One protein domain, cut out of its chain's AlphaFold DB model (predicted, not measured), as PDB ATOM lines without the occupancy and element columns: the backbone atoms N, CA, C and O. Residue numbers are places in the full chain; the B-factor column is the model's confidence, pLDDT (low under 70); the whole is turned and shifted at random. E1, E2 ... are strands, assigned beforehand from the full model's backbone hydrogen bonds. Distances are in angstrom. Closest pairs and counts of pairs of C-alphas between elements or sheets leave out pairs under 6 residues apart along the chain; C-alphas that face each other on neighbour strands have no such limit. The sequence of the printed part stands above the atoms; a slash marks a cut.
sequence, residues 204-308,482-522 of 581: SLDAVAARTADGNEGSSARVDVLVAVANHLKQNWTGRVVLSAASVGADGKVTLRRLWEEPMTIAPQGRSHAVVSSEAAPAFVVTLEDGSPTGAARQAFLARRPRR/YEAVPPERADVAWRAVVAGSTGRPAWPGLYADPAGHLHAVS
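This is residues 204 to 308 and 482 to 522 of the 581 residues of the protein "BatA domain-containing protein" of Planctomycetes bacterium ADurb.Bin126 (UniProt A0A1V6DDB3). Picture a stack of three sheets: the four-strand sheet E4 E3 E6 E7 is the middle layer, with the long sheet E1 E2 E5 over one face and the small sheet E8 E9 E10 over the other, covering the part where E4 and E6 begin. The two larger sheets are twisted. The printed part has 146 residues with ten named strands, E1 to E10 in chain order, and no named helix: it is all strand, and each sheet is antiparallel in the order given. It is compact, with a radius of gyration of the C-alphas of 15.3 A, and spans 47 by 39 by 26 A.

Begin at E1, residues 204 to 212, a hairpin with E2, residues 222 to 231; N 209 and O 226 are 3.0 A apart, within hydrogen-bond range. Beside E2 find E5, residues 271 to 279, antiparallel at 160 degrees, with N 225 and O 276 at 2.8 A. In the next sheet E3, residues 237 to 248, forms a hairpin with E4, residues 254 to 266, with N 241 and O 262 at 2.9 A; E4 bends by 60 degrees at residue 259. On the other side of E3 is E6, residues 283 to 289, with N 242 and O 287 at 2.8 A, and E6 forms a hairpin with E7, residues 299 to 307, with N 284 and O 302 at 2.8 A. These two sheets are face to face, the parts that face each other 8.3 A centre to centre, the strands of the one at 32 degrees to those of the other; the closest C-alphas of E1 and E7, those of Val 208 and Ala 300, are 6.8 A apart. Last comes a meander, each strand the antiparallel neighbour of the one before: E8, residues 495 to 499, E9, residues 509 to 512, and E10, residues 518 to 521. Look there at N 497 and O 510, 2.8 A, and N 511 and O 519, 2.8 A. The closest C-alphas of E7 and E10, Ala 303 and Ala 520, are 5.0 A apart.

Find C-alpha 204 at (357.392, 204.085, 215.556); from there E1 runs 24.6 A. E2 is 29.3 A long, E3 33.7 A, E4 31.6 A and E5 26.3 A. E10 ends at C-alpha 521, (361.081, 215.070, 205.440).

The C-alphas farthest apart, Lys 234 and Ala 250, are 46.9 A apart. Residues 309 to 481 are not printed; C-alphas 308 and 482 are 12.1 A apart across the cut. Of the links printed whole, none is long. Confidence is under 70 at residues 214 to 220, 252, 292 to 297, 307, 486 to 493 and 498 to 508.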
ATOM      1  N   SER A 204     357.236 203.027 216.562       83.56
ATOM      2  CA  SER A 204     357.392 204.085 215.556       83.56
ATOM      3  C   SER A 204     356.900 205.436 216.061       83.56
ATOM      4  O   SER A 204     356.062 205.514 216.960       83.56
ATOM      5  N   LEU A 205     357.381 206.512 215.438       84.81
ATOM      6  CA  LEU A 205     356.854 207.858 215.662       84.81
ATOM      7  C   LEU A 205     355.517 208.003 214.914       84.81
ATOM      8  O   LEU A 205     355.491 208.023 213.686       84.81
ATOM      9  N   ASP A 206     354.401 208.066 215.647       82.75
ATOM     10  CA  ASP A 206     353.044 208.216 215.089       82.75
ATOM     11  C   ASP A 206     352.774 209.661 214.665       82.75
ATOM     12  O   ASP A 206     352.120 209.890 213.660       82.75
ATOM     13  N   ALA A 207     353.299 210.651 215.389       84.06
ATOM     14  CA  ALA A 207     353.208 212.056 215.006       84.06
ATOM     15  C   ALA A 207     354.339 212.860 215.645       84.06
ATOM     16  O   ALA A 207     354.708 212.610 216.791       84.06
ATOM     17  N   VAL A 208     354.860 213.843 214.916       87.50
ATOM     18  CA  VAL A 208     355.775 214.850 215.456       87.50
ATOM     19  C   VAL A 208     355.340 216.207 214.925       87.50
ATOM     20  O   VAL A 208     355.190 216.380 213.717       87.50
ATOM     21  N   ALA A 209     355.096 217.148 215.826       88.50
ATOM     22  CA  ALA A 209     354.658 218.499 215.499       88.50
ATOM     23  C   ALA A 209     355.353 219.489 216.426       88.50
ATOM     24  O   ALA A 209     355.679 219.147 217.558       88.50
ATOM     25  N   ALA A 210     355.575 220.712 215.959       88.12
ATOM     26  CA  ALA A 210     356.097 221.765 216.811       88.12
ATOM     27  C   ALA A 210     355.363 223.076 216.554       88.12
ATOM     28  O   ALA A 210     355.061 223.416 215.408       88.12
ATOM     29  N   ARG A 211     355.072 223.799 217.632       84.25
ATOM     30  CA  ARG A 211     354.378 225.084 217.597       84.25
ATOM     31  C   ARG A 211     355.129 226.083 218.468       84.25
ATOM     32  O   ARG A 211     355.577 225.738 219.556       84.25
ATOM     33  N   THR A 212     355.278 227.311 217.989       80.12
ATOM     34  CA  THR A 212     355.772 228.417 218.813       80.12
ATOM     35  C   THR A 212     354.785 228.684 219.950       80.12
ATOM     36  O   THR A 212     353.579 228.785 219.725       80.12
ATOM     37  N   ALA A 213     355.287 228.753 221.180       75.56
ATOM     38  CA  ALA A 213     354.487 229.121 222.338       75.56
ATOM     39  C   ALA A 213     354.015 230.577 222.184       75.56
ATOM     40  O   ALA A 213     354.785 231.440 221.748       75.56
ATOM     41  N   ASP A 214     352.748 230.838 222.513       63.44
ATOM     42  CA  ASP A 214     352.098 232.120 222.238       63.44
ATOM     43  C   ASP A 214     352.875 233.300 222.872       63.44
ATOM     44  O   ASP A 214     353.247 233.268 224.048       63.44
ATOM     45  N   GLY A 215     353.116 234.357 222.085       60.88
ATOM     46  CA  GLY A 215     353.655 235.643 222.557       60.88
ATOM     47  C   GLY A 215     355.158 235.889 222.370       60.88
ATOM     48  O   GLY A 215     355.602 236.994 222.670       60.88
ATOM     49  N   ASN A 216     355.936 234.932 221.849       57.50
ATOM     50  CA  ASN A 216     357.365 235.132 221.571       57.50
ATOM     51  C   ASN A 216     357.713 234.816 220.108       57.50
ATOM     52  O   ASN A 216     357.591 233.676 219.665       57.50
ATOM     53  N   GLU A 217     358.197 235.819 219.375       60.81
ATOM     54  CA  GLU A 217     358.759 235.674 218.026       60.81
ATOM     55  C   GLU A 217     360.293 235.787 218.063       60.81
ATOM     56  O   GLU A 217     360.869 236.392 218.968       60.81
ATOM     57  N   GLY A 218     360.975 235.209 217.071       65.12
ATOM     58  CA  GLY A 218     362.430 235.316 216.918       65.12
ATOM     59  C   GLY A 218     363.232 234.139 217.485       65.12
ATOM     60  O   GLY A 218     362.722 233.042 217.721       65.12
ATOM     61  N   SER A 219     364.544 234.326 217.633       61.88
ATOM     62  CA  SER A 219     365.487 233.260 218.014       61.88
ATOM     63  C   SER A 219     365.353 232.792 219.467       61.88
ATOM     64  O   SER A 219     365.758 231.675 219.772       61.88
ATOM     65  N   SER A 220     364.756 233.604 220.342       68.62
ATOM     66  CA  SER A 220     364.465 233.282 221.747       68.62
ATOM     67  C   SER A 220     363.053 232.728 221.969       68.62
ATOM     68  O   SER A 220     362.667 232.471 223.111       68.62
ATOM     69  N   ALA A 221     362.269 232.551 220.900       80.06
ATOM     70  CA  ALA A 221     360.935 231.981 220.998       80.06
ATOM     71  C   ALA A 221     360.993 230.581 221.616       80.06
ATOM     72  O   ALA A 221     361.837 229.756 221.252       80.06
ATOM     73  N   ARG A 222     360.080 230.301 222.548       87.88
ATOM     74  CA  ARG A 222     359.861 228.930 223.009       87.88
ATOM     75  C   ARG A 222     359.005 228.186 221.999       87.88
ATOM     76  O   ARG A 222     358.085 228.752 221.418       87.88
ATOM     77  N   VAL A 223     359.322 226.920 221.799       88.62
ATOM     78  CA  VAL A 223     358.640 226.020 220.881       88.62
ATOM     79  C   VAL A 223     358.266 224.765 221.646       88.62
ATOM     80  O   VAL A 223     359.134 224.107 222.217       88.62
ATOM     81  N   ASP A 224     356.983 224.432 221.626       91.25
ATOM     82  CA  ASP A 224     356.470 223.182 222.161       91.25
ATOM     83  C   ASP A 224     356.520 222.127 221.061       91.25
ATOM     84  O   ASP A 224     355.874 222.263 220.018       91.25
ATOM     85  N   VAL A 225     357.313 221.083 221.285       91.56
ATOM     86  CA  VAL A 225     357.446 219.937 220.388       91.56
ATOM     87  C   VAL A 225     356.628 218.786 220.955       91.56
ATOM     88  O   VAL A 225     356.934 218.257 222.023       91.56
ATOM     89  N   LEU A 226     355.589 218.388 220.229       92.62
ATOM     90  CA  LEU A 226     354.793 217.203 220.509       92.62
ATOM     91  C   LEU A 226     355.396 216.001 219.786       92.62
ATOM     92  O   LEU A 226     355.625 216.037 218.575       92.62
ATOM     93  N   VAL A 227     355.585 214.915 220.526       91.75
ATOM     94  CA  VAL A 227     356.023 213.620 220.009       91.75
ATOM     95  C   VAL A 227     355.023 212.558 220.436       91.75
ATOM     96  O   VAL A 227     354.779 212.383 221.623       91.75
ATOM     97  N   ALA A 228     354.468 211.825 219.476       90.50
ATOM     98  CA  ALA A 228     353.625 210.663 219.714       90.50
ATOM     99  C   ALA A 228     354.326 209.395 219.217       90.50
ATOM    100  O   ALA A 228     354.832 209.347 218.094       90.50
ATOM    101  N   VAL A 229     354.324 208.355 220.046       91.31
ATOM    102  CA  VAL A 229     354.972 207.065 219.798       91.31
ATOM    103  C   VAL A 229     353.925 205.959 219.858       91.31
ATOM    104  O   VAL A 229     353.110 205.915 220.780       91.31
ATOM    105  N   ALA A 230     353.954 205.050 218.887       87.19
ATOM    106  CA  ALA A 230     353.115 203.858 218.856       87.19
ATOM    107  C   ALA A 230     353.964 202.603 219.079       87.19
ATOM    108  O   ALA A 230     355.019 202.452 218.462       87.19
ATOM    109  N   ASN A 231     353.486 201.706 219.940       86.88
ATOM    110  CA  ASN A 231     354.030 200.365 220.119       86.88
ATOM    111  C   ASN A 231     353.279 199.390 219.206       86.88
ATOM    112  O   ASN A 231     352.054 199.321 219.262       86.88
ATOM    113  N   HIS A 232     354.000 198.610 218.404       80.56
ATOM    114  CA  HIS A 232     353.426 197.604 217.499       80.56
ATOM    115  C   HIS A 232     353.528 196.175 218.048       80.56
ATOM    116  O   HIS A 232     353.009 195.231 217.453       80.56
ATOM    117  N   LEU A 233     354.187 195.996 219.193       78.31
ATOM    118  CA  LEU A 233     354.379 194.701 219.831       78.31
ATOM    119  C   LEU A 233     353.147 194.255 220.626       78.31
ATOM    120  O   LEU A 233     352.393 195.056 221.178       78.31
ATOM    121  N   LYS A 234     353.010 192.932 220.775       80.56
ATOM    122  CA  LYS A 234     352.064 192.286 221.708       80.56
ATOM    123  C   LYS A 234     352.554 192.278 223.165       80.56
ATOM    124  O   LYS A 234     351.918 191.675 224.021       80.56
ATOM    125  N   GLN A 235     353.666 192.947 223.443       87.06
ATOM    126  CA  GLN A 235     354.256 193.111 224.770       87.06
ATOM    127  C   GLN A 235     354.598 194.585 225.008       87.06
ATOM    128  O   GLN A 235     354.567 195.386 224.068       87.06
ATOM    129  N   ASN A 236     354.928 194.945 226.251       90.81
ATOM    130  CA  ASN A 236     355.380 196.297 226.567       90.81
ATOM    131  C   ASN A 236     356.628 196.632 225.751       90.81
ATOM    132  O   ASN A 236     357.595 195.868 225.735       90.81
ATOM    133  N   TRP A 237     356.618 197.789 225.102       91.81
ATOM    134  CA  TRP A 237     357.822 198.366 224.531       91.81
ATOM    135  C   TRP A 237     358.463 199.284 225.565       91.81
ATOM    136  O   TRP A 237     357.772 200.099 226.172       91.81
ATOM    137  N   THR A 238     359.770 199.144 225.764       91.06
ATOM    138  CA  THR A 238     360.558 200.033 226.623       91.06
ATOM    139  C   THR A 238     361.683 200.617 225.789       91.06
ATOM    140  O   THR A 238     362.444 199.877 225.171       91.06
ATOM    141  N   GLY A 239     361.788 201.937 225.776       91.44
ATOM    142  CA  GLY A 239     362.834 202.644 225.056       91.44
ATOM    143  C   GLY A 239     362.952 204.080 225.533       91.44
ATOM    144  O   GLY A 239     362.479 204.440 226.609       91.44
ATOM    145  N   ARG A 240     363.605 204.908 224.731       93.12
ATOM    146  CA  ARG A 240     363.849 206.319 225.002       93.12
ATOM    147  C   ARG A 240     363.500 207.139 223.774       93.12
ATOM    148  O   ARG A 240     363.859 206.776 222.654       93.12
ATOM    149  N   VAL A 241     362.819 208.255 223.989       92.62
ATOM    150  CA  VAL A 241     362.621 209.282 222.969       92.62
ATOM    151  C   VAL A 241     363.687 210.341 223.170       92.62
ATOM    152  O   VAL A 241     363.887 210.807 224.286       92.62
ATOM    153  N   VAL A 242     364.376 210.714 222.098       93.50
ATOM    154  CA  VAL A 242     365.431 211.725 222.115       93.50
ATOM    155  C   VAL A 242     365.054 212.851 221.167       93.50
ATOM    156  O   VAL A 242     364.912 212.625 219.966       93.50
ATOM    157  N   LEU A 243     364.939 214.068 221.693       94.00
ATOM    158  CA  LEU A 243     364.800 215.291 220.908       94.00
ATOM    159  C   LEU A 243     366.161 215.982 220.801       94.00
ATOM    160  O   LEU A 243     366.825 216.251 221.804       94.00
ATOM    161  N   SER A 244     366.556 216.319 219.580       93.50
ATOM    162  CA  SER A 244     367.765 217.084 219.280       93.50
ATOM    163  C   SER A 244     367.438 218.314 218.437       93.50
ATOM    164  O   SER A 244     366.607 218.251 217.535       93.50
ATOM    165  N   ALA A 245     368.116 219.427 218.699       91.94
ATOM    166  CA  ALA A 245     368.131 220.587 217.816       91.94
ATOM    167  C   ALA A 245     369.203 220.399 216.744       91.94
ATOM    168  O   ALA A 245     370.335 220.030 217.059       91.94
ATOM    169  N   ALA A 246     368.850 220.693 215.497       88.69
ATOM    170  CA  ALA A 246     369.778 220.751 214.380       88.69
ATOM    171  C   ALA A 246     370.138 222.211 214.077       88.69
ATOM    172  O   ALA A 246     369.259 223.039 213.828       88.69
ATOM    173  N   SER A 247     371.436 222.508 214.053       84.62
ATOM    174  CA  SER A 247     371.990 223.793 213.617       84.62
ATOM    175  C   SER A 247     372.943 223.600 212.448       84.62
ATOM    176  O   SER A 247     373.788 222.709 212.484       84.62
ATOM    177  N   VAL A 248     372.825 224.443 211.420       79.19
ATOM    178  CA  VAL A 248     373.719 224.446 210.253       79.19
ATOM    179  C   VAL A 248     374.840 225.446 210.516       79.19
ATOM    180  O   VAL A 248     374.575 226.630 210.716       79.19
ATOM    181  N   GLY A 249     376.083 224.970 210.549       75.81
ATOM    182  CA  GLY A 249     377.270 225.817 210.621       75.81
ATOM    183  C   GLY A 249     377.522 226.568 209.312       75.81
ATOM    184  O   GLY A 249     376.967 226.232 208.265       75.81
ATOM    185  N   ALA A 250     378.401 227.572 209.347       74.69
ATOM    186  CA  ALA A 250     378.776 228.351 208.160       74.69
ATOM    187  C   ALA A 250     379.434 227.501 207.051       74.69
ATOM    188  O   ALA A 250     379.399 227.869 205.880       74.69
ATOM    189  N   ASP A 251     379.997 226.344 207.407       72.44
ATOM    190  CA  ASP A 251     380.557 225.346 206.491       72.44
ATOM    191  C   ASP A 251     379.492 224.400 205.894       72.44
ATOM    192  O   ASP A 251     379.816 223.471 205.153       72.44
ATOM    193  N   GLY A 252     378.214 224.615 206.218       67.62
ATOM    194  CA  GLY A 252     377.098 223.779 205.795       67.62
ATOM    195  C   GLY A 252     377.000 222.445 206.537       67.62
ATOM    196  O   GLY A 252     376.141 221.636 206.179       67.62
ATOM    197  N   LYS A 253     377.838 222.187 207.555       72.75
ATOM    198  CA  LYS A 253     377.711 220.992 208.397       72.75
ATOM    199  C   LYS A 253     376.605 221.188 209.414       72.75
ATOM    200  O   LYS A 253     376.510 222.240 210.043       72.75
ATOM    201  N   VAL A 254     375.796 220.154 209.620       77.00
ATOM    202  CA  VAL A 254     374.811 220.173 210.700       77.00
ATOM    203  C   VAL A 254     375.381 219.543 211.954       77.00
ATOM    204  O   VAL A 254     375.944 218.452 211.936       77.00
ATOM    205  N   THR A 255     375.197 220.251 213.056       84.00
ATOM    206  CA  THR A 255     375.450 219.774 214.408       84.00
ATOM    207  C   THR A 255     374.117 219.444 215.068       84.00
ATOM    208  O   THR A 255     373.154 220.206 214.958       84.00
ATOM    209  N   LEU A 256     374.054 218.285 215.726       87.88
ATOM    210  CA  LEU A 256     372.909 217.879 216.532       87.88
ATOM    211  C   LEU A 256     373.247 218.092 218.004       87.88
ATOM    212  O   LEU A 256     374.187 217.492 218.522       87.88
ATOM    213  N   ARG A 257     372.464 218.930 218.681       91.88
ATOM    214  CA  ARG A 257     372.531 219.111 220.132       91.88
ATOM    215  C   ARG A 257     371.343 218.399 220.759       91.88
ATOM    216  O   ARG A 257     370.207 218.800 220.515       91.88
ATOM    217  N   ARG A 258     371.590 217.367 221.570       92.38
ATOM    218  CA  ARG A 258     370.535 216.691 222.339       92.38
ATOM    219  C   ARG A 258     369.929 217.700 223.323       92.38
ATOM    220  O   ARG A 258     370.661 218.317 224.091       92.38
ATOM    221  N   LEU A 259     368.620 217.910 223.236       92.12
ATOM    222  CA  LEU A 259     367.884 218.874 224.060       92.12
ATOM    223  C   LEU A 259     367.135 218.188 225.191       92.12
ATOM    224  O   LEU A 259     367.032 218.729 226.286       92.12
ATOM    225  N   TRP A 260     366.590 217.009 224.905       94.56
ATOM    226  CA  TRP A 260     365.723 216.302 225.824       94.56
ATOM    227  C   TRP A 260     365.745 214.808 225.535       94.56
ATOM    228  O   TRP A 260     365.873 214.380 224.385       94.56
ATOM    229  N   GLU A 261     365.619 214.026 226.597       94.12
ATOM    230  CA  GLU A 261     365.443 212.590 226.523       94.12
ATOM    231  C   GLU A 261     364.458 212.115 227.587       94.12
ATOM    232  O   GLU A 261     364.526 212.550 228.735       94.12
ATOM    233  N   GLU A 262     363.565 211.205 227.214       92.44
ATOM    234  CA  GLU A 262     362.607 210.611 228.145       92.44
ATOM    235  C   GLU A 262     362.527 209.098 227.944       92.44
ATOM    236  O   GLU A 262     362.305 208.633 226.818       92.44
ATOM    237  N   PRO A 263     362.715 208.302 229.013       94.00
ATOM    238  CA  PRO A 263     362.406 206.886 228.970       94.00
ATOM    239  C   PRO A 263     360.889 206.697 228.875       94.00
ATOM    240  O   PRO A 263     360.129 207.240 229.671       94.00
ATOM    241  N   MET A 264     360.443 205.881 227.928       93.31
ATOM    242  CA  MET A 264     359.036 205.552 227.738       93.31
ATOM    243  C   MET A 264     358.822 204.048 227.858       93.31
ATOM    244  O   MET A 264     359.544 203.251 227.260       93.31
ATOM    245  N   THR A 265     357.780 203.673 228.598       94.50
ATOM    246  CA  THR A 265     357.224 202.317 228.591       94.50
ATOM    247  C   THR A 265     355.810 202.390 228.037       94.50
ATOM    248  O   THR A 265     354.955 203.068 228.602       94.50
ATOM    249  N   ILE A 266     355.566 201.721 226.915       93.56
ATOM    250  CA  ILE A 266     354.291 201.770 226.199       93.56
ATOM    251  C   ILE A 266     353.659 200.383 226.253       93.56
ATOM    252  O   ILE A 266     354.289 199.392 225.876       93.56
ATOM    253  N   ALA A 267     352.407 200.321 226.707       93.81
ATOM    254  CA  ALA A 267     351.620 199.092 226.773       93.81
ATOM    255  C   ALA A 267     351.528 198.387 225.399       93.81
ATOM    256  O   ALA A 267     351.743 199.036 224.366       93.81
ATOM    257  N   PRO A 268     351.210 197.081 225.348       89.94
ATOM    258  CA  PRO A 268     351.101 196.332 224.099       89.94
ATOM    259  C   PRO A 268     350.110 197.001 223.151       89.94
ATOM    260  O   PRO A 268     349.009 197.347 223.573       89.94
ATOM    261  N   GLN A 269     350.500 197.196 221.890       83.62
ATOM    262  CA  GLN A 269     349.676 197.874 220.874       83.62
ATOM    263  C   GLN A 269     349.187 199.284 221.284       83.62
ATOM    264  O   GLN A 269     348.232 199.818 220.717       83.62
ATOM    265  N   GLY A 270     349.823 199.883 222.295       88.12
ATOM    266  CA  GLY A 270     349.453 201.163 222.878       88.12
ATOM    267  C   GLY A 270     350.124 202.355 222.202       88.12
ATOM    268  O   GLY A 270     350.968 202.224 221.311       88.12
ATOM    269  N   ARG A 271     349.760 203.553 222.665       91.94
ATOM    270  CA  ARG A 271     350.370 204.822 222.253       91.94
ATOM    271  C   ARG A 271     350.746 205.637 223.478       91.94
ATOM    272  O   ARG A 271     350.037 205.599 224.479       91.94
ATOM    273  N   SER A 272     351.831 206.388 223.373       94.00
ATOM    274  CA  SER A 272     352.234 207.390 224.358       94.00
ATOM    275  C   SER A 272     352.593 208.688 223.647       94.00
ATOM    276  O   SER A 272     352.897 208.679 222.453       94.00
ATOM    277  N   HIS A 273     352.531 209.806 224.356       93.19
ATOM    278  CA  HIS A 273     352.937 211.099 223.831       93.19
ATOM    279  C   HIS A 273     353.656 211.915 224.898       93.19
ATOM    280  O   HIS A 273     353.393 211.759 226.087       93.19
ATOM    281  N   ALA A 274     354.532 212.802 224.446       91.81
ATOM    282  CA  ALA A 274     355.208 213.791 225.264       91.81
ATOM    283  C   ALA A 274     355.159 215.148 224.569       91.81
ATOM    284  O   ALA A 274     355.165 215.233 223.337       91.81
ATOM    285  N   VAL A 275     355.113 216.207 225.370       92.31
ATOM    286  CA  VAL A 275     355.259 217.587 224.908       92.31
ATOM    287  C   VAL A 275     356.452 218.177 225.635       92.31
ATOM    288  O   VAL A 275     356.508 218.146 226.863       92.31
ATOM    289  N   VAL A 276     357.411 218.698 224.878       91.75
ATOM    290  CA  VAL A 276     358.620 219.312 225.420       91.75
ATOM    291  C   VAL A 276     358.756 220.737 224.910       91.75
ATOM    292  O   VAL A 276     358.773 220.983 223.705       91.75
ATOM    293  N   SER A 277     358.879 221.678 225.838       90.81
ATOM    294  CA  SER A 277     359.179 223.072 225.523       90.81
ATOM    295  C   SER A 277     360.690 223.256 225.382       90.81
ATOM    296  O   SER A 277     361.446 222.988 226.315       90.81
ATOM    297  N   SER A 278     361.133 223.750 224.231       90.31
ATOM    298  CA  SER A 278     362.536 224.055 223.933       90.31
ATOM    299  C   SER A 278     362.678 225.470 223.374       90.31
ATOM    300  O   SER A 278     361.713 226.075 222.921       90.31
ATOM    301  N   GLU A 279     363.896 226.006 223.368       89.44
ATOM    302  CA  GLU A 279     364.235 227.158 222.528       89.44
ATOM    303  C   GLU A 279     364.071 226.810 221.043       89.44
ATOM    304  O   GLU A 279     364.313 225.667 220.630       89.44
ATOM    305  N   ALA A 280     363.679 227.801 220.243       87.94
ATOM    306  CA  ALA A 280     363.532 227.664 218.806       87.94
ATOM    307  C   ALA A 280     364.868 227.314 218.133       87.94
ATOM    308  O   ALA A 280     365.851 228.049 218.216       87.94
ATOM    309  N   ALA A 281     364.886 226.206 217.397       89.62
ATOM    310  CA  ALA A 281     366.020 225.773 216.587       89.62
ATOM    311  C   ALA A 281     365.704 225.882 215.084       89.62
ATOM    312  O   ALA A 281     364.531 225.857 214.710       89.62
ATOM    313  N   PRO A 282     366.703 225.957 214.186       89.38
ATOM    314  CA  PRO A 282     366.467 225.868 212.742       89.38
ATOM    315  C   PRO A 282     365.746 224.579 212.329       89.38
ATOM    316  O   PRO A 282     364.965 224.577 211.380       89.38
ATOM    317  N   ALA A 283     365.988 223.483 213.047       91.38
ATOM    318  CA  ALA A 283     365.275 222.231 212.875       91.38
ATOM    319  C   ALA A 283     365.313 221.384 214.154       91.38
ATOM    320  O   ALA A 283     366.195 221.550 214.999       91.38
ATOM    321  N   PHE A 284     364.382 220.443 214.260       92.62
ATOM    322  CA  PHE A 284     364.335 219.425 215.301       92.62
ATOM    323  C   PHE A 284     364.439 218.029 214.692       92.62
ATOM    324  O   PHE A 284     363.890 217.757 213.622       92.62
ATOM    325  N   VAL A 285     365.129 217.143 215.405       91.38
ATOM    326  CA  VAL A 285     365.253 215.719 215.095       91.38
ATOM    327  C   VAL A 285     364.766 214.928 216.298       91.38
ATOM    328  O   VAL A 285     365.257 215.124 217.408       91.38
ATOM    329  N   VAL A 286     363.809 214.038 216.074       90.75
ATOM    330  CA  VAL A 286     363.273 213.130 217.088       90.75
ATOM    331  C   VAL A 286     363.695 211.715 216.737       90.75
ATOM    332  O   VAL A 286     363.440 211.273 215.620       90.75
ATOM    333  N   THR A 287     364.297 211.001 217.685       89.12
ATOM    334  CA  THR A 287     364.789 209.630 217.503       89.12
ATOM    335  C   THR A 287     364.247 208.713 218.596       89.12
ATOM    336  O   THR A 287     364.228 209.087 219.767       89.12
ATOM    337  N   LEU A 288     363.840 207.497 218.225       87.69
ATOM    338  CA  LEU A 288     363.518 206.420 219.165       87.69
ATOM    339  C   LEU A 288     364.722 205.495 219.365       87.69
ATOM    340  O   LEU A 288     365.122 204.791 218.434       87.69
ATOM    341  N   GLU A 289     365.231 205.410 220.590       87.69
ATOM    342  CA  GLU A 289     366.361 204.567 221.002       87.69
ATOM    343  C   GLU A 289     365.869 203.425 221.916       87.69
ATOM    344  O   GLU A 289     365.340 203.677 222.991       87.69
ATOM    345  N   ASP A 290     366.017 202.158 221.515       79.25
ATOM    346  CA  ASP A 290     365.683 200.982 222.357       79.25
ATOM    347  C   ASP A 290     366.703 199.833 222.232       79.25
ATOM    348  O   ASP A 290     366.411 198.690 222.573       79.25
ATOM    349  N   GLY A 291     367.892 200.118 221.691       70.81
ATOM    350  CA  GLY A 291     368.921 199.114 221.401       70.81
ATOM    351  C   GLY A 291     368.707 198.314 220.108       70.81
ATOM    352  O   GLY A 291     369.622 197.614 219.680       70.81
ATOM    353  N   SER A 292     367.556 198.443 219.443       64.75
ATOM    354  CA  SER A 292     367.338 197.884 218.102       64.75
ATOM    355  C   SER A 292     367.982 198.774 217.027       64.75
ATOM    356  O   SER A 292     368.107 199.986 217.230       64.75
ATOM    357  N   PRO A 293     368.347 198.225 215.851       57.38
ATOM    358  CA  PRO A 293     368.838 199.028 214.734       57.38
ATOM    359  C   PRO A 293     367.858 200.153 214.358       57.38
ATOM    360  O   PRO A 293     366.634 199.983 214.350       57.38
ATOM    361  N   THR A 294     368.408 201.331 214.055       56.31
ATOM    362  CA  THR A 294     367.653 202.543 213.716       56.31
ATOM    363  C   THR A 294     367.031 202.426 212.325       56.31
ATOM    364  O   THR A 294     367.687 202.691 211.323       56.31
ATOM    365  N   GLY A 295     365.761 202.025 212.255       56.62
ATOM    366  CA  GLY A 295     364.960 202.080 211.027       56.62
ATOM    367  C   GLY A 295     364.385 203.476 210.746       56.62
ATOM    368  O   GLY A 295     364.179 204.274 211.658       56.62
ATOM    369  N   ALA A 296     364.055 203.748 209.481       59.75
ATOM    370  CA  ALA A 296     363.497 205.020 209.004       59.75
ATOM    371  C   ALA A 296     362.256 205.512 209.788       59.75
ATOM    372  O   ALA A 296     362.113 206.702 210.043       59.75
ATOM    373  N   ALA A 297     361.381 204.610 210.248       62.91
ATOM    374  CA  ALA A 297     360.177 204.961 211.020       62.91
ATOM    375  C   ALA A 297     360.450 205.395 212.481       62.91
ATOM    376  O   ALA A 297     359.524 205.742 213.220       62.91
ATOM    377  N   ARG A 298     361.714 205.349 212.917       76.75
ATOM    378  CA  ARG A 298     362.162 205.707 214.273       76.75
ATOM    379  C   ARG A 298     362.756 207.107 214.352       76.75
ATOM    380  O   ARG A 298     363.153 207.519 215.439       76.75
ATOM    381  N   GLN A 299     362.842 207.806 213.221       83.19
ATOM    382  CA  GLN A 299     363.319 209.178 213.140       83.19
ATOM    383  C   GLN A 299     362.267 210.087 212.512       83.19
ATOM    384  O   GLN A 299     361.616 209.744 211.523       83.19
ATOM    385  N   ALA A 300     362.123 211.274 213.080       85.94
ATOM    386  CA  ALA A 300     361.319 212.338 212.517       85.94
ATOM    387  C   ALA A 300     362.091 213.646 212.524       85.94
ATOM    388  O   ALA A 300     362.937 213.892 213.381       85.94
ATOM    389  N   PHE A 301     361.777 214.478 211.545       89.19
ATOM    390  CA  PHE A 301     362.469 215.722 211.286       89.19
ATOM    391  C   PHE A 301     361.420 216.814 211.152       89.19
ATOM    392  O   PHE A 301     360.409 216.611 210.483       89.19
ATOM    393  N   LEU A 302     361.676 217.965 211.758       89.69
ATOM    394  CA  LEU A 302     360.904 219.187 211.573       89.69
ATOM    395  C   LEU A 302     361.873 220.305 211.222       89.69
ATOM    396  O   LEU A 302     362.862 220.484 211.927       89.69
ATOM    397  N   ALA A 303     361.601 221.075 210.177       89.94
ATOM    398  CA  ALA A 303     362.410 222.237 209.836       89.94
ATOM    399  C   ALA A 303     361.604 223.515 210.037       89.94
ATOM    400  O   ALA A 303     360.430 223.580 209.669       89.94
ATOM    401  N   ARG A 304     362.248 224.530 210.614       88.31
ATOM    402  CA  ARG A 304     361.680 225.867 210.764       88.31
ATOM    403  C   ARG A 304     361.573 226.499 209.385       88.31
ATOM    404  O   ARG A 304     362.556 226.585 208.646       88.31
ATOM    405  N   ARG A 305     360.375 226.942 209.038       81.06
ATOM    406  CA  ARG A 305     360.049 227.567 207.767       81.06
ATOM    407  C   ARG A 305     359.307 228.871 208.014       81.06
ATOM    408  O   ARG A 305     358.375 228.897 208.812       81.06
ATOM    409  N   PRO A 306     359.674 229.954 207.318       71.69
ATOM    410  CA  PRO A 306     358.820 231.124 207.264       71.69
ATOM    411  C   PRO A 306     357.558 230.749 206.480       71.69
ATOM    412  O   PRO A 306     357.602 230.552 205.264       71.69
ATOM    413  N   ARG A 307     356.428 230.638 207.173       69.25
ATOM    414  CA  ARG A 307     355.106 230.424 206.596       69.25
ATOM    415  C   ARG A 307     354.181 231.582 206.935       69.25
ATOM    416  O   ARG A 307     353.933 231.927 208.083       69.25
ATOM    417  N   ARG A 308     353.558 232.151 205.915       70.06
ATOM    418  CA  ARG A 308     352.375 232.985 206.128       70.06
ATOM    419  C   ARG A 308     351.209 232.037 206.407       70.06
ATOM    420  O   ARG A 308     350.645 231.519 205.448       70.06
ATOM    421  N   TYR A 482     357.033 225.094 212.054       86.25
ATOM    422  CA  TYR A 482     357.857 223.896 211.899       86.25
ATOM    423  C   TYR A 482     357.120 222.860 211.069       86.25
ATOM    424  O   TYR A 482     355.988 222.502 211.385       86.25
ATOM    425  N   GLU A 483     357.763 222.365 210.015       85.38
ATOM    426  CA  GLU A 483     357.101 221.490 209.050       85.38
ATOM    427  C   GLU A 483     357.968 220.306 208.661       85.38
ATOM    428  O   GLU A 483     359.197 220.395 208.608       85.38
ATOM    429  N   ALA A 484     357.289 219.207 208.350       83.25
ATOM    430  CA  ALA A 484     357.834 218.081 207.622       83.25
ATOM    431  C   ALA A 484     357.072 217.954 206.303       83.25
ATOM    432  O   ALA A 484     355.840 217.966 206.267       83.25
ATOM    433  N   VAL A 485     357.808 217.826 205.210       74.44
ATOM    434  CA  VAL A 485     357.260 217.571 203.882       74.44
ATOM    435  C   VAL A 485     357.155 216.049 203.703       74.44
ATOM    436  O   VAL A 485     358.046 215.330 204.149       74.44
ATOM    437  N   PRO A 486     356.085 215.508 203.093       65.31
ATOM    438  CA  PRO A 486     356.038 214.086 202.769       65.31
ATOM    439  C   PRO A 486     357.082 213.740 201.688       65.31
ATOM    440  O   PRO A 486     357.352 214.583 200.829       65.31
ATOM    441  N   PRO A 487     357.612 212.500 201.656       63.69
ATOM    442  CA  PRO A 487     358.614 212.060 200.672       63.69
ATOM    443  C   PRO A 487     358.287 212.385 199.210       63.69
ATOM    444  O   PRO A 487     359.168 212.698 198.420       63.69
ATOM    445  N   GLU A 488     357.005 212.346 198.851       57.91
ATOM    446  CA  GLU A 488     356.493 212.592 197.496       57.91
ATOM    447  C   GLU A 488     356.683 214.036 197.011       57.91
ATOM    448  O   GLU A 488     356.715 214.293 195.811       57.91
ATOM    449  N   ARG A 489     356.743 214.998 197.939       62.16
ATOM    450  CA  ARG A 489     356.793 216.442 197.643       62.16
ATOM    451  C   ARG A 489     358.199 217.007 197.646       62.16
ATOM    452  O   ARG A 489     358.391 218.220 197.574       62.16
ATOM    453  N   ALA A 490     359.171 216.142 197.791       63.56
ATOM    454  CA  ALA A 490     360.522 216.571 197.903       63.56
ATOM    455  C   ALA A 490     361.221 216.772 196.568       63.56
ATOM    456  O   ALA A 490     361.014 216.029 195.609       63.56
ATOM    457  N   ASP A 491     362.117 217.750 196.554       65.25
ATOM    458  CA  ASP A 491     362.847 218.125 195.358       65.25
ATOM    459  C   ASP A 491     364.158 217.338 195.215       65.25
ATOM    460  O   ASP A 491     364.933 217.175 196.161       65.25
ATOM    461  N   VAL A 492     364.444 216.906 193.988       59.66
ATOM    462  CA  VAL A 492     365.716 216.284 193.597       59.66
ATOM    463  C   VAL A 492     366.903 217.244 193.708       59.66
ATOM    464  O   VAL A 492     368.044 216.787 193.788       59.66
ATOM    465  N   ALA A 493     366.649 218.555 193.705       68.62
ATOM    466  CA  ALA A 493     367.661 219.588 193.879       68.62
ATOM    467  C   ALA A 493     368.100 219.768 195.342       68.62
ATOM    468  O   ALA A 493     369.091 220.456 195.600       68.62
ATOM    469  N   TRP A 494     367.389 219.180 196.309       74.81
ATOM    470  CA  TRP A 494     367.748 219.304 197.718       74.81
ATOM    471  C   TRP A 494     368.939 218.413 198.077       74.81
ATOM    472  O   TRP A 494     368.993 217.225 197.751       74.81
ATOM    473  N   ARG A 495     369.893 218.986 198.814       74.62
ATOM    474  CA  ARG A 495     371.078 218.288 199.319       74.62
ATOM    475  C   ARG A 495     370.829 217.822 200.748       74.62
ATOM    476  O   ARG A 495     370.511 218.642 201.600       74.62
ATOM    477  N   ALA A 496     371.018 216.537 201.033       71.81
ATOM    478  CA  ALA A 496     370.908 216.022 202.397       71.81
ATOM    479  C   ALA A 496     371.985 216.643 203.309       71.81
ATOM    480  O   ALA A 496     373.154 216.704 202.926       71.81
ATOM    481  N   VAL A 497     371.588 217.122 204.492       73.06
ATOM    482  CA  VAL A 497     372.465 217.808 205.464       73.06
ATOM    483  C   VAL A 497     372.519 217.074 206.800       73.06
ATOM    484  O   VAL A 497     373.584 216.950 207.395       73.06
ATOM    485  N   VAL A 498     371.386 216.529 207.240       67.62
ATOM    486  CA  VAL A 498     371.339 215.445 208.224       67.62
ATOM    487  C   VAL A 498     370.579 214.340 207.557       67.62
ATOM    488  O   VAL A 498     369.380 214.451 207.314       67.62
ATOM    489  N   ALA A 499     371.289 213.287 207.218       55.12
ATOM    490  CA  ALA A 499     370.686 212.186 206.527       55.12
ATOM    491  C   ALA A 499     370.728 210.948 207.407       55.12
ATOM    492  O   ALA A 499     371.745 210.676 208.045       55.12
ATOM    493  N   GLY A 500     369.671 210.139 207.333       46.28
ATOM    494  CA  GLY A 500     369.870 208.698 207.435       46.28
ATOM    495  C   GLY A 500     370.766 208.177 206.295       46.28
ATOM    496  O   GLY A 500     371.321 207.086 206.402       46.28
ATOM    497  N   SER A 501     370.953 208.940 205.201       40.03
ATOM    498  CA  SER A 501     371.762 208.497 204.065       40.03
ATOM    499  C   SER A 501     372.434 209.553 203.169       40.03
ATOM    500  O   SER A 501     371.854 210.563 202.782       40.03
ATOM    501  N   THR A 502     373.676 209.284 202.759       34.09
ATOM    502  CA  THR A 502     374.427 210.124 201.813       34.09
ATOM    503  C   THR A 502     374.046 209.809 200.362       34.09
ATOM    504  O   THR A 502     374.554 208.859 199.776       34.09
ATOM    505  N   GLY A 503     373.171 210.619 199.767       41.00
ATOM    506  CA  GLY A 503     372.755 210.518 198.362       41.00
ATOM    507  C   GLY A 503     371.422 211.233 198.128       41.00
ATOM    508  O   GLY A 503     370.746 211.567 199.098       41.00
ATOM    509  N   ARG A 504     371.065 211.518 196.863       45.16
ATOM    510  CA  ARG A 504     369.774 212.124 196.440       45.16
ATOM    511  C   ARG A 504     368.604 211.611 197.274       45.16
ATOM    512  O   ARG A 504     368.612 210.442 197.647       45.16
ATOM    513  N   PRO A 505     367.625 212.464 197.585       46.03
ATOM    514  CA  PRO A 505     367.163 212.544 198.947       46.03
ATOM    515  C   PRO A 505     366.596 211.210 199.443       46.03
ATOM    516  O   PRO A 505     365.531 210.755 199.034       46.03
ATOM    517  N   ALA A 506     367.380 210.563 200.302       53.66
ATOM    518  CA  ALA A 506     367.033 209.315 200.953       53.66
ATOM    519  C   ALA A 506     366.223 209.630 202.207       53.66
ATOM    520  O   ALA A 506     366.761 210.163 203.176       53.66
ATOM    521  N   TRP A 507     364.921 209.378 202.138       60.22
ATOM    522  CA  TRP A 507     363.948 209.683 203.185       60.22
ATOM    523  C   TRP A 507     364.034 208.705 204.363       60.22
ATOM    524  O   TRP A 507     364.276 207.522 204.129       60.22
ATOM    525  N   PRO A 508     363.716 209.127 205.602       67.19
ATOM    526  CA  PRO A 508     363.524 210.500 206.070       67.19
ATOM    527  C   PRO A 508     364.859 211.213 206.342       67.19
ATOM    528  O   PRO A 508     365.897 210.582 206.534       67.19
ATOM    529  N   GLY A 509     364.827 212.544 206.388       78.19
ATOM    530  CA  GLY A 509     366.023 213.345 206.623       78.19
ATOM    531  C   GLY A 509     365.776 214.849 206.658       78.19
ATOM    532  O   GLY A 509     364.651 215.338 206.550       78.19
ATOM    533  N   LEU A 510     366.872 215.585 206.785       81.12
ATOM    534  CA  LEU A 510     366.960 217.038 206.787       81.12
ATOM    535  C   LEU A 510     367.838 217.457 205.608       81.12
ATOM    536  O   LEU A 510     368.974 216.999 205.469       81.12
ATOM    537  N   TYR A 511     367.315 218.325 204.756       83.00
ATOM    538  CA  TYR A 511     367.899 218.711 203.478       83.00
ATOM    539  C   TYR A 511     368.029 220.226 203.392       83.00
ATOM    540  O   TYR A 511     367.307 220.941 204.070       83.00
ATOM    541  N   ALA A 512     368.925 220.725 202.551       82.31
ATOM    542  CA  ALA A 512     369.038 222.134 202.211       82.31
ATOM    543  C   ALA A 512     368.746 222.322 200.724       82.31
ATOM    544  O   ALA A 512     369.236 221.552 199.891       82.31
ATOM    545  N   ASP A 513     367.963 223.343 200.393       82.31
ATOM    546  CA  ASP A 513     367.821 223.792 199.007       82.31
ATOM    547  C   ASP A 513     369.045 224.610 198.545       82.31
ATOM    548  O   ASP A 513     369.912 224.939 199.362       82.31
ATOM    549  N   PRO A 514     369.154 224.952 197.244       77.56
ATOM    550  CA  PRO A 514     370.256 225.773 196.738       77.56
ATOM    551  C   PRO A 514     370.368 227.160 197.387       77.56
ATOM    552  O   PRO A 514     371.438 227.761 197.342       77.56
ATOM    553  N   ALA A 515     369.290 227.662 197.998       77.44
ATOM    554  CA  ALA A 515     369.284 228.916 198.746       77.44
ATOM    555  C   ALA A 515     369.688 228.733 200.224       77.44
ATOM    556  O   ALA A 515     369.754 229.708 200.966       77.44
ATOM    557  N   GLY A 516     369.986 227.502 200.656       76.81
ATOM    558  CA  GLY A 516     370.434 227.175 202.006       76.81
ATOM    559  C   GLY A 516     369.313 226.961 203.024       76.81
ATOM    560  O   GLY A 516     369.610 226.749 204.200       76.81
ATOM    561  N   HIS A 517     368.037 226.972 202.624       83.12
ATOM    562  CA  HIS A 517     366.942 226.757 203.569       83.12
ATOM    563  C   HIS A 517     366.736 225.271 203.874       83.12
ATOM    564  O   HIS A 517     366.730 224.430 202.969       83.12
ATOM    565  N   LEU A 518     366.473 224.960 205.148       86.56
ATOM    566  CA  LEU A 518     366.303 223.592 205.641       86.56
ATOM    567  C   LEU A 518     364.914 223.010 205.376       86.56
ATOM    568  O   LEU A 518     363.902 223.538 205.826       86.56
ATOM    569  N   HIS A 519     364.830 221.923 204.625       84.44
ATOM    570  CA  HIS A 519     363.626 221.124 204.402       84.44
ATOM    571  C   HIS A 519     363.718 219.865 205.256       84.44
ATOM    572  O   HIS A 519     364.714 219.151 205.190       84.44
ATOM    573  N   ALA A 520     362.697 219.570 206.048       86.25
ATOM    574  CA  ALA A 520     362.605 218.292 206.737       86.25
ATOM    575  C   ALA A 520     361.647 217.382 205.984       86.25
ATOM    576  O   ALA A 520     360.586 217.821 205.545       86.25
ATOM    577  N   VAL A 521     361.999 216.109 205.883       79.19
ATOM    578  CA  VAL A 521     361.081 215.070 205.440       79.19
ATOM    579  C   VAL A 521     361.049 213.968 206.469       79.19
ATOM    580  O   VAL A 521     362.077 213.414 206.851       79.19
ATOM    581  N   SER A 522     359.840 213.663 206.917       75.44
ATOM    582  CA  SER A 522     359.578 212.687 207.958       75.44
ATOM    583  C   SER A 522     358.556 211.667 207.480       75.44
ATOM    584  O   SER A 522     357.708 211.960 206.639       75.44
TER     585      SER A 522